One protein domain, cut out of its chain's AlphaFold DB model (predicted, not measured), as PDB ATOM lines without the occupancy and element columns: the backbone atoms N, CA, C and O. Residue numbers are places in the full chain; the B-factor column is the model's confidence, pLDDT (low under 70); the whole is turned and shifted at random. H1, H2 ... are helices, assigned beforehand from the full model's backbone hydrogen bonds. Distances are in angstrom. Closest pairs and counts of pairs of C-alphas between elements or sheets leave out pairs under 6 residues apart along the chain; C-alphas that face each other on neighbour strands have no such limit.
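What this domain is: This is residues 129 to 199 of the 199 residues of the protein "Tungstate transport system substrate-binding protein" of Ruminiclostridium sufflavum DSM 19573 (UniProt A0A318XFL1). With little regular structure, the printed part is two helices, H1 and H2, meeting near the beginning of H1 and the end of H2 as an L, amid long loops, with short H3 near the chain's end. There are 71 residues with three named helices, H1, H2, H3 in chain order, and no named strand; the class is all helix, with 27 residues in named elements. The whole is compact, radius of gyration of the C-alphas 11.9 A, spanning 33 by 25 by 20 A.

Where its parts are: After residues 129 to 146, find C-alpha 147 at (148.264, 193.617, 272.382); H1 runs to 157, 15.4 A. H2 covers residues 169 to 180, 17.1 A. H3, residues 194 to 197, ends at (172.150, 184.102, 271.709).

How they stand to each other: Look at Ala 148 and Ile 177, whose C-alphas, 5.6 A apart, are the closest of H1 and H2. The two touch, about perpendicular at 77 degrees, H2 with residues 177 to 180 alone. H3 is apart from both. Residues 161 to 162 pair with 190 to 191, parallel. Every O i to N i+4 pair is within hydrogen-bond range in H1, and 7 of 8 in H2; H3 is too short for one.

The domain as a whole: The C-alphas farthest apart, Asn 144 and Ser 199, are 37.1 A apart. The printed part has no cut, and both links between helices are long. Confidence is under 70 at residue 167 and residues 194 to 199.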
ATOM      1  N   VAL A 129     151.379 187.771 279.243       85.06
ATOM      2  CA  VAL A 129     151.898 189.108 279.529       85.06
ATOM      3  C   VAL A 129     153.099 189.381 278.637       85.06
ATOM      4  O   VAL A 129     153.925 188.499 278.411       85.06
ATOM      5  N   LEU A 130     153.181 190.605 278.121       86.19
ATOM      6  CA  LEU A 130     154.379 191.105 277.466       86.19
ATOM      7  C   LEU A 130     155.298 191.672 278.549       86.19
ATOM      8  O   LEU A 130     154.894 192.556 279.302       86.19
ATOM      9  N   LEU A 131     156.519 191.150 278.631       86.75
ATOM     10  CA  LEU A 131     157.539 191.614 279.565       86.75
ATOM     11  C   LEU A 131     158.668 192.278 278.781       86.75
ATOM     12  O   LEU A 131     159.039 191.815 277.706       86.75
ATOM     13  N   GLY A 132     159.212 193.358 279.332       87.44
ATOM     14  CA  GLY A 132     160.299 194.120 278.730       87.44
ATOM     15  C   GLY A 132     161.204 194.746 279.792       87.44
ATOM     16  O   GLY A 132     160.873 194.723 280.981       87.44
ATOM     17  N   PRO A 133     162.364 195.284 279.387       88.00
ATOM     18  CA  PRO A 133     163.291 195.942 280.300       88.00
ATOM     19  C   PRO A 133     162.701 197.243 280.861       88.00
ATOM     20  O   PRO A 133     161.873 197.891 280.224       88.00
ATOM     21  N   ALA A 134     163.194 197.674 282.026       87.44
ATOM     22  CA  ALA A 134     162.747 198.909 282.684       87.44
ATOM     23  C   ALA A 134     162.977 200.180 281.844       87.44
ATOM     24  O   ALA A 134     162.313 201.188 282.069       87.44
ATOM     25  N   SER A 135     163.904 200.136 280.882       89.19
ATOM     26  CA  SER A 135     164.151 201.225 279.934       89.19
ATOM     27  C   SER A 135     163.042 201.406 278.895       89.19
ATOM     28  O   SER A 135     163.039 202.439 278.236       89.19
ATOM     29  N   ASP A 136     162.145 200.424 278.740       88.69
ATOM     30  CA  ASP A 136     161.009 200.429 277.810       88.69
ATOM     31  C   ASP A 136     161.339 201.035 276.428       88.69
ATOM     32  O   ASP A 136     160.801 202.077 276.047       88.69
ATOM     33  N   PRO A 137     162.236 200.400 275.649       89.25
ATOM     34  CA  PRO A 137     162.689 200.941 274.365       89.25
ATOM     35  C   PRO A 137     161.555 201.107 273.340       89.25
ATOM     36  O   PRO A 137     161.680 201.910 272.420       89.25
ATOM     37  N   ALA A 138     160.453 200.369 273.501       88.62
ATOM     38  CA  ALA A 138     159.279 200.451 272.638       88.62
ATOM     39  C   ALA A 138     158.223 201.459 273.136       88.62
ATOM     40  O   ALA A 138     157.248 201.722 272.428       88.62
ATOM     41  N   GLY A 139     158.391 202.023 274.338       88.19
ATOM     42  CA  GLY A 139     157.472 202.999 274.917       88.19
ATOM     43  C   GLY A 139     156.047 202.462 275.060       88.19
ATOM     44  O   GLY A 139     155.105 203.121 274.613       88.19
ATOM     45  N   ILE A 140     155.882 201.251 275.595       88.56
ATOM     46  CA  ILE A 140     154.588 200.560 275.755       88.56
ATOM     47  C   ILE A 140     154.075 200.664 277.196       88.56
ATOM     48  O   ILE A 140     152.866 200.654 277.433       88.56
ATOM     49  N   SER A 141     154.978 200.774 278.168       85.00
ATOM     50  CA  SER A 141     154.651 200.781 279.590       85.00
ATOM     51  C   SER A 141     153.713 201.935 279.952       85.00
ATOM     52  O   SER A 141     153.860 203.064 279.482       85.00
ATOM     53  N   GLY A 142     152.721 201.647 280.799       79.75
ATOM     54  CA  GLY A 142     151.756 202.638 281.286       79.75
ATOM     55  C   GLY A 142     150.726 203.106 280.255       79.75
ATOM     56  O   GLY A 142     149.961 204.027 280.541       79.75
ATOM     57  N   GLN A 143     150.672 202.490 279.071       80.56
ATOM     58  CA  GLN A 143     149.679 202.817 278.055       80.56
ATOM     59  C   GLN A 143     148.500 201.851 278.077       80.56
ATOM     60  O   GLN A 143     148.662 200.636 278.169       80.56
ATOM     61  N   ASN A 144     147.297 202.399 277.907       83.19
ATOM     62  CA  ASN A 144     146.100 201.613 277.627       83.19
ATOM     63  C   ASN A 144     146.065 201.266 276.137       83.19
ATOM     64  O   ASN A 144     145.319 201.874 275.372       83.19
ATOM     65  N   CYS A 145     146.910 200.323 275.724       84.25
ATOM     66  CA  CYS A 145     146.950 199.818 274.357       84.25
ATOM     67  C   CYS A 145     146.611 198.326 274.300       84.25
ATOM     68  O   CYS A 145     146.876 197.552 275.220       84.25
ATOM     69  N   THR A 146     146.028 197.912 273.185       89.50
ATOM     70  CA  THR A 146     145.787 196.507 272.861       89.50
ATOM     71  C   THR A 146     147.104 195.768 272.604       89.50
ATOM     72  O   THR A 146     148.128 196.370 272.277       89.50
ATOM     73  N   ALA A 147     147.085 194.433 272.686       88.94
ATOM     74  CA  ALA A 147     148.264 193.617 272.382       88.94
ATOM     75  C   ALA A 147     148.792 193.845 270.951       88.94
ATOM     76  O   ALA A 147     150.000 193.868 270.742       88.94
ATOM     77  N   ALA A 148     147.898 194.064 269.981       90.25
ATOM     78  CA  ALA A 148     148.280 194.345 268.598       90.25
ATOM     79  C   ALA A 148     148.987 195.705 268.456       90.25
ATOM     80  O   ALA A 148     149.980 195.814 267.742       90.25
ATOM     81  N   GLU A 149     148.519 196.736 269.166       91.25
ATOM     82  CA  GLU A 149     149.167 198.055 269.186       91.25
ATOM     83  C   GLU A 149     150.529 198.012 269.880       91.25
ATOM     84  O   GLU A 149     151.481 198.615 269.390       91.25
ATOM     85  N   ALA A 150     150.644 197.266 270.982       91.81
ATOM     86  CA  ALA A 150     151.922 197.036 271.644       91.81
ATOM     87  C   ALA A 150     152.916 196.367 270.683       91.81
ATOM     88  O   ALA A 150     154.009 196.882 270.470       91.81
ATOM     89  N   PHE A 151     152.508 195.279 270.027       93.25
ATOM     90  CA  PHE A 151     153.330 194.559 269.049       93.25
ATOM     91  C   PHE A 151     153.747 195.461 267.883       93.25
ATOM     92  O   PHE A 151     154.907 195.450 267.469       93.25
ATOM     93  N   LYS A 152     152.839 196.323 267.417       92.19
ATOM     94  CA  LYS A 152     153.155 197.347 266.422       92.19
ATOM     95  C   LYS A 152     154.254 198.295 266.875       92.19
ATOM     96  O   LYS A 152     155.192 198.518 266.122       92.19
ATOM     97  N   LYS A 153     154.197 198.797 268.106       91.81
ATOM     98  CA  LYS A 153     155.247 199.676 268.640       91.81
ATOM     99  C   LYS A 153     156.601 198.989 268.745       91.81
ATOM    100  O   LYS A 153     157.615 199.620 268.461       91.81
ATOM    101  N   ILE A 154     156.630 197.708 269.113       93.12
ATOM    102  CA  ILE A 154     157.871 196.919 269.127       93.12
ATOM    103  C   ILE A 154     158.463 196.859 267.718       93.12
ATOM    104  O   ILE A 154     159.638 197.168 267.543       93.12
ATOM    105  N   ALA A 155     157.640 196.538 266.716       92.50
ATOM    106  CA  ALA A 155     158.075 196.458 265.326       92.50
ATOM    107  C   ALA A 155     158.522 197.822 264.767       92.50
ATOM    108  O   ALA A 155     159.575 197.913 264.137       92.50
ATOM    109  N   ASP A 156     157.767 198.888 265.043       91.19
ATOM    110  CA  ASP A 156     158.057 200.251 264.578       91.19
ATOM    111  C   ASP A 156     159.351 200.801 265.206       91.19
ATOM    112  O   ASP A 156     160.146 201.458 264.531       91.19
ATOM    113  N   SER A 157     159.593 200.509 266.490       91.56
ATOM    114  CA  SER A 157     160.826 200.888 267.201       91.56
ATOM    115  C   SER A 157     162.000 199.943 266.939       91.56
ATOM    116  O   SER A 157     163.129 200.264 267.312       91.56
ATOM    117  N   LYS A 158     161.744 198.786 266.313       91.25
ATOM    118  CA  LYS A 158     162.688 197.665 266.199       91.25
ATOM    119  C   LYS A 158     163.309 197.292 267.550       91.25
ATOM    120  O   LYS A 158     164.492 196.960 267.633       91.25
ATOM    121  N   ALA A 159     162.523 197.386 268.622       92.44
ATOM    122  CA  ALA A 159     162.947 196.924 269.934       92.44
ATOM    123  C   ALA A 159     163.102 195.400 269.910       92.44
ATOM    124  O   ALA A 159     162.282 194.705 269.312       92.44
ATOM    125  N   VAL A 160     164.140 194.880 270.570       93.31
ATOM    126  CA  VAL A 160     164.414 193.439 270.570       93.31
ATOM    127  C   VAL A 160     163.227 192.674 271.159       93.31
ATOM    128  O   VAL A 160     162.803 192.927 272.288       93.31
ATOM    129  N   PHE A 161     162.718 191.718 270.391       92.62
ATOM    130  CA  PHE A 161     161.636 190.815 270.735       92.62
ATOM    131  C   PHE A 161     162.135 189.375 270.643       92.62
ATOM    132  O   PHE A 161     162.668 188.954 269.620       92.62
ATOM    133  N   ILE A 162     161.931 188.608 271.710       92.06
ATOM    134  CA  ILE A 162     162.327 187.202 271.776       92.06
ATOM    135  C   ILE A 162     161.059 186.357 271.687       92.06
ATOM    136  O   ILE A 162     160.189 186.446 272.558       92.06
ATOM    137  N   SER A 163     160.952 185.545 270.640       90.31
ATOM    138  CA  SER A 163     159.845 184.606 270.489       90.31
ATOM    139  C   SER A 163     159.975 183.448 271.476       90.31
ATOM    140  O   SER A 163     161.067 183.046 271.876       90.31
ATOM    141  N   ALA A 164     158.840 182.844 271.823       84.56
ATOM    142  CA  ALA A 164     158.813 181.618 272.618       84.56
ATOM    143  C   ALA A 164     159.333 180.372 271.866       84.56
ATOM    144  O   ALA A 164     159.348 179.287 272.448       84.56
ATOM    145  N   GLY A 165     159.728 180.515 270.597       82.31
ATOM    146  CA  GLY A 165     160.258 179.440 269.761       82.31
ATOM    147  C   GLY A 165     159.189 178.704 268.957       82.31
ATOM    148  O   GLY A 165     158.035 178.573 269.382       82.31
ATOM    149  N   GLU A 166     159.571 178.209 267.780       77.50
ATOM    150  CA  GLU A 166     158.666 177.471 266.900       77.50
ATOM    151  C   GLU A 166     158.075 176.236 267.610       77.50
ATOM    152  O   GLU A 166     158.750 175.496 268.324       77.50
ATOM    153  N   GLY A 167     156.766 176.028 267.450       68.31
ATOM    154  CA  GLY A 167     156.046 174.897 268.044       68.31
ATOM    155  C   GLY A 167     155.534 175.132 269.470       68.31
ATOM    156  O   GLY A 167     154.597 174.440 269.889       68.31
ATOM    157  N   ALA A 168     156.037 176.145 270.187       73.38
ATOM    158  CA  ALA A 168     155.517 176.514 271.500       73.38
ATOM    159  C   ALA A 168     154.066 177.032 271.418       73.38
ATOM    160  O   ALA A 168     153.672 177.746 270.494       73.38
ATOM    161  N   ILE A 169     153.248 176.719 272.432       71.56
ATOM    162  CA  ILE A 169     151.858 177.215 272.518       71.56
ATOM    163  C   ILE A 169     151.836 178.751 272.559       71.56
ATOM    164  O   ILE A 169     150.977 179.375 271.930       71.56
ATOM    165  N   THR A 170     152.802 179.349 273.259       80.38
ATOM    166  CA  THR A 170     152.982 180.800 273.335       80.38
ATOM    167  C   THR A 170     153.302 181.392 271.962       80.38
ATOM    168  O   THR A 170     152.651 182.357 271.579       80.38
ATOM    169  N   ASN A 171     154.177 180.764 271.166       87.50
ATOM    170  CA  ASN A 171     154.481 181.203 269.798       87.50
ATOM    171  C   ASN A 171     153.239 181.154 268.888       87.50
ATOM    172  O   ASN A 171     152.953 182.101 268.163       87.50
ATOM    173  N   LYS A 172     152.387 180.125 268.997       84.06
ATOM    174  CA  LYS A 172     151.116 180.091 268.239       84.06
ATOM    175  C   LYS A 172     150.173 181.248 268.592       84.06
ATOM    176  O   LYS A 172     149.400 181.687 267.740       84.06
ATOM    177  N   LYS A 173     150.166 181.707 269.848       86.19
ATOM    178  CA  LYS A 173     149.383 182.880 270.282       86.19
ATOM    179  C   LYS A 173     150.036 184.178 269.814       86.19
ATOM    180  O   LYS A 173     149.335 185.043 269.307       86.19
ATOM    181  N   GLU A 174     151.353 184.265 269.921       90.94
ATOM    182  CA  GLU A 174     152.177 185.369 269.441       90.94
ATOM    183  C   GLU A 174     151.954 185.634 267.942       90.94
ATOM    184  O   GLU A 174     151.548 186.732 267.567       90.94
ATOM    185  N   MET A 175     152.071 184.607 267.093       90.88
ATOM    186  CA  MET A 175     151.854 184.724 265.643       90.88
ATOM    187  C   MET A 175     150.441 185.192 265.285       90.88
ATOM    188  O   MET A 175     150.253 185.892 264.288       90.88
ATOM    189  N   LYS A 176     149.432 184.858 266.103       90.44
ATOM    190  CA  LYS A 176     148.065 185.373 265.920       90.44
ATOM    191  C   LYS A 176     147.971 186.873 266.198       90.44
ATOM    192  O   LYS A 176     147.192 187.537 265.524       90.44
ATOM    193  N   ILE A 177     148.739 187.396 267.154       91.56
ATOM    194  CA  ILE A 177     148.780 188.831 267.473       91.56
ATOM    195  C   ILE A 177     149.547 189.590 266.384       91.56
ATOM    196  O   ILE A 177     149.071 190.614 265.903       91.56
ATOM    197  N   TRP A 178     150.684 189.057 265.923       93.19
ATOM    198  CA  TRP A 178     151.399 189.613 264.768       93.19
ATOM    199  C   TRP A 178     150.491 189.707 263.537       93.19
ATOM    200  O   TRP A 178     150.349 190.772 262.932       93.19
ATOM    201  N   SER A 179     149.787 188.615 263.234       90.56
ATOM    202  CA  SER A 179     148.854 188.555 262.108       90.56
ATOM    203  C   SER A 179     147.666 189.506 262.274       90.56
ATOM    204  O   SER A 179     147.249 190.116 261.297       90.56
ATOM    205  N   SER A 180     147.124 189.681 263.488       88.75
ATOM    206  CA  SER A 180     146.014 190.622 263.708       88.75
ATOM    207  C   SER A 180     146.433 192.085 263.545       88.75
ATOM    208  O   SER A 180     145.600 192.919 263.202       88.75
ATOM    209  N   GLY A 181     147.718 192.388 263.745       85.75
ATOM    210  CA  GLY A 181     148.319 193.683 263.432       85.75
ATOM    211  C   GLY A 181     148.734 193.856 261.966       85.75
ATOM    212  O   GLY A 181     149.188 194.943 261.614       85.75
ATOM    213  N   ASN A 182     148.594 192.829 261.115       88.12
ATOM    214  CA  ASN A 182     149.192 192.757 259.772       88.12
ATOM    215  C   ASN A 182     150.713 193.007 259.774       88.12
ATOM    216  O   ASN A 182     151.255 193.615 258.852       88.12
ATOM    217  N   ILE A 183     151.405 192.550 260.819       89.19
ATOM    218  CA  ILE A 183     152.850 192.717 260.981       89.19
ATOM    219  C   ILE A 183     153.518 191.370 260.769       89.19
ATOM    220  O   ILE A 183     153.118 190.364 261.354       89.19
ATOM    221  N   LYS A 184     154.570 191.365 259.954       89.44
ATOM    222  CA  LYS A 184     155.456 190.217 259.807       89.44
ATOM    223  C   LYS A 184     156.700 190.474 260.669       89.44
ATOM    224  O   LYS A 184     157.421 191.428 260.373       89.44
ATOM    225  N   PRO A 185     156.918 189.713 261.753       87.19
ATOM    226  CA  PRO A 185     158.067 189.922 262.625       87.19
ATOM    227  C   PRO A 185     159.325 189.373 261.941       87.19
ATOM    228  O   PRO A 185     159.578 188.172 261.949       87.19
ATOM    229  N   GLU A 186     160.071 190.251 261.272       86.12
ATOM    230  CA  GLU A 186     161.281 189.896 260.524       86.12
ATOM    231  C   GLU A 186     162.398 190.919 260.748       86.12
ATOM    232  O   GLU A 186     162.157 192.131 260.829       86.12
ATOM    233  N   GLY A 187     163.633 190.418 260.793       86.38
ATOM    234  CA  GLY A 187     164.858 191.198 260.960       86.38
ATOM    235  C   GLY A 187     165.532 190.977 262.314       86.38
ATOM    236  O   GLY A 187     165.005 190.282 263.174       86.38
ATOM    237  N   ASP A 188     166.684 191.619 262.503       89.31
ATOM    238  CA  ASP A 188     167.604 191.380 263.632       89.31
ATOM    239  C   ASP A 188     167.007 191.675 265.020       89.31
ATOM    240  O   ASP A 188     167.528 191.240 266.043       89.31
ATOM    241  N   TRP A 189     165.912 192.434 265.069       92.12
ATOM    242  CA  TRP A 189     165.193 192.734 266.303       92.12
ATOM    243  C   TRP A 189     164.259 191.595 266.735       92.12
ATOM    244  O   TRP A 189     163.843 191.584 267.886       92.12
ATOM    245  N   TYR A 190     163.929 190.643 265.858       92.44
ATOM    246  CA  TYR A 190     163.061 189.509 266.169       92.44
ATOM    247  C   TYR A 190     163.865 188.207 266.228       92.44
ATOM    248  O   TYR A 190     164.349 187.711 265.214       92.44
ATOM    249  N   ILE A 191     163.980 187.636 267.426       90.94
ATOM    250  CA  ILE A 191     164.765 186.428 267.692       90.94
ATOM    251  C   ILE A 191     163.803 185.243 267.816       90.94
ATOM    252  O   ILE A 191     163.105 185.109 268.824       90.94
ATOM    253  N   SER A 192     163.735 184.395 266.785       82.56
ATOM    254  CA  SER A 192     162.821 183.243 266.731       82.56
ATOM    255  C   SER A 192     163.344 181.997 267.444       82.56
ATOM    256  O   SER A 192     162.543 181.159 267.856       82.56
ATOM    257  N   GLU A 193     164.660 181.872 267.619       70.44
ATOM    258  CA  GLU A 193     165.297 180.737 268.280       70.44
ATOM    259  C   GLU A 193     166.258 181.215 269.371       70.44
ATOM    260  O   GLU A 193     167.162 182.011 269.140       70.44
ATOM    261  N   VAL A 194     166.112 180.685 270.588       54.94
ATOM    262  CA  VAL A 194     167.004 181.021 271.718       54.94
ATOM    263  C   VAL A 194     168.446 180.515 271.487       54.94
ATOM    264  O   VAL A 194     169.365 180.905 272.207       54.94
ATOM    265  N   ASN A 195     168.682 179.688 270.457       48.09
ATOM    266  CA  ASN A 195     170.025 179.260 270.051       48.09
ATOM    267  C   ASN A 195     170.870 180.384 269.426       48.09
ATOM    268  O   ASN A 195     172.095 180.279 269.458       48.09
ATOM    269  N   ASP A 196     170.257 181.475 268.960       46.50
ATOM    270  CA  ASP A 196     170.969 182.598 268.332       46.50
ATOM    271  C   ASP A 196     171.610 183.566 269.348       46.50
ATOM    272  O   ASP A 196     172.268 184.530 268.973       46.50
ATOM    273  N   MET A 197     171.493 183.305 270.658       45.59
ATOM    274  CA  MET A 197     172.150 184.102 271.709       45.59
ATOM    275  C   MET A 197     173.616 183.706 271.982       45.59
ATOM    276  O   MET A 197     174.196 184.123 272.987       45.59
ATOM    277  N   LYS A 198     174.231 182.893 271.115       39.84
ATOM    278  CA  LYS A 198     175.654 182.528 271.184       39.84
ATOM    279  C   LYS A 198     176.394 182.895 269.894       39.84
ATOM    280  O   LYS A 198     176.750 182.010 269.121       39.84
ATOM    281  N   SER A 199     176.713 184.174 269.723       35.19
ATOM    282  CA  SER A 199     177.913 184.612 268.991       35.19
ATOM    283  C   SER A 199     178.275 186.042 269.348       35.19
ATOM    284  O   SER A 199     177.415 186.917 269.111       35.19
TER     285      SER A 199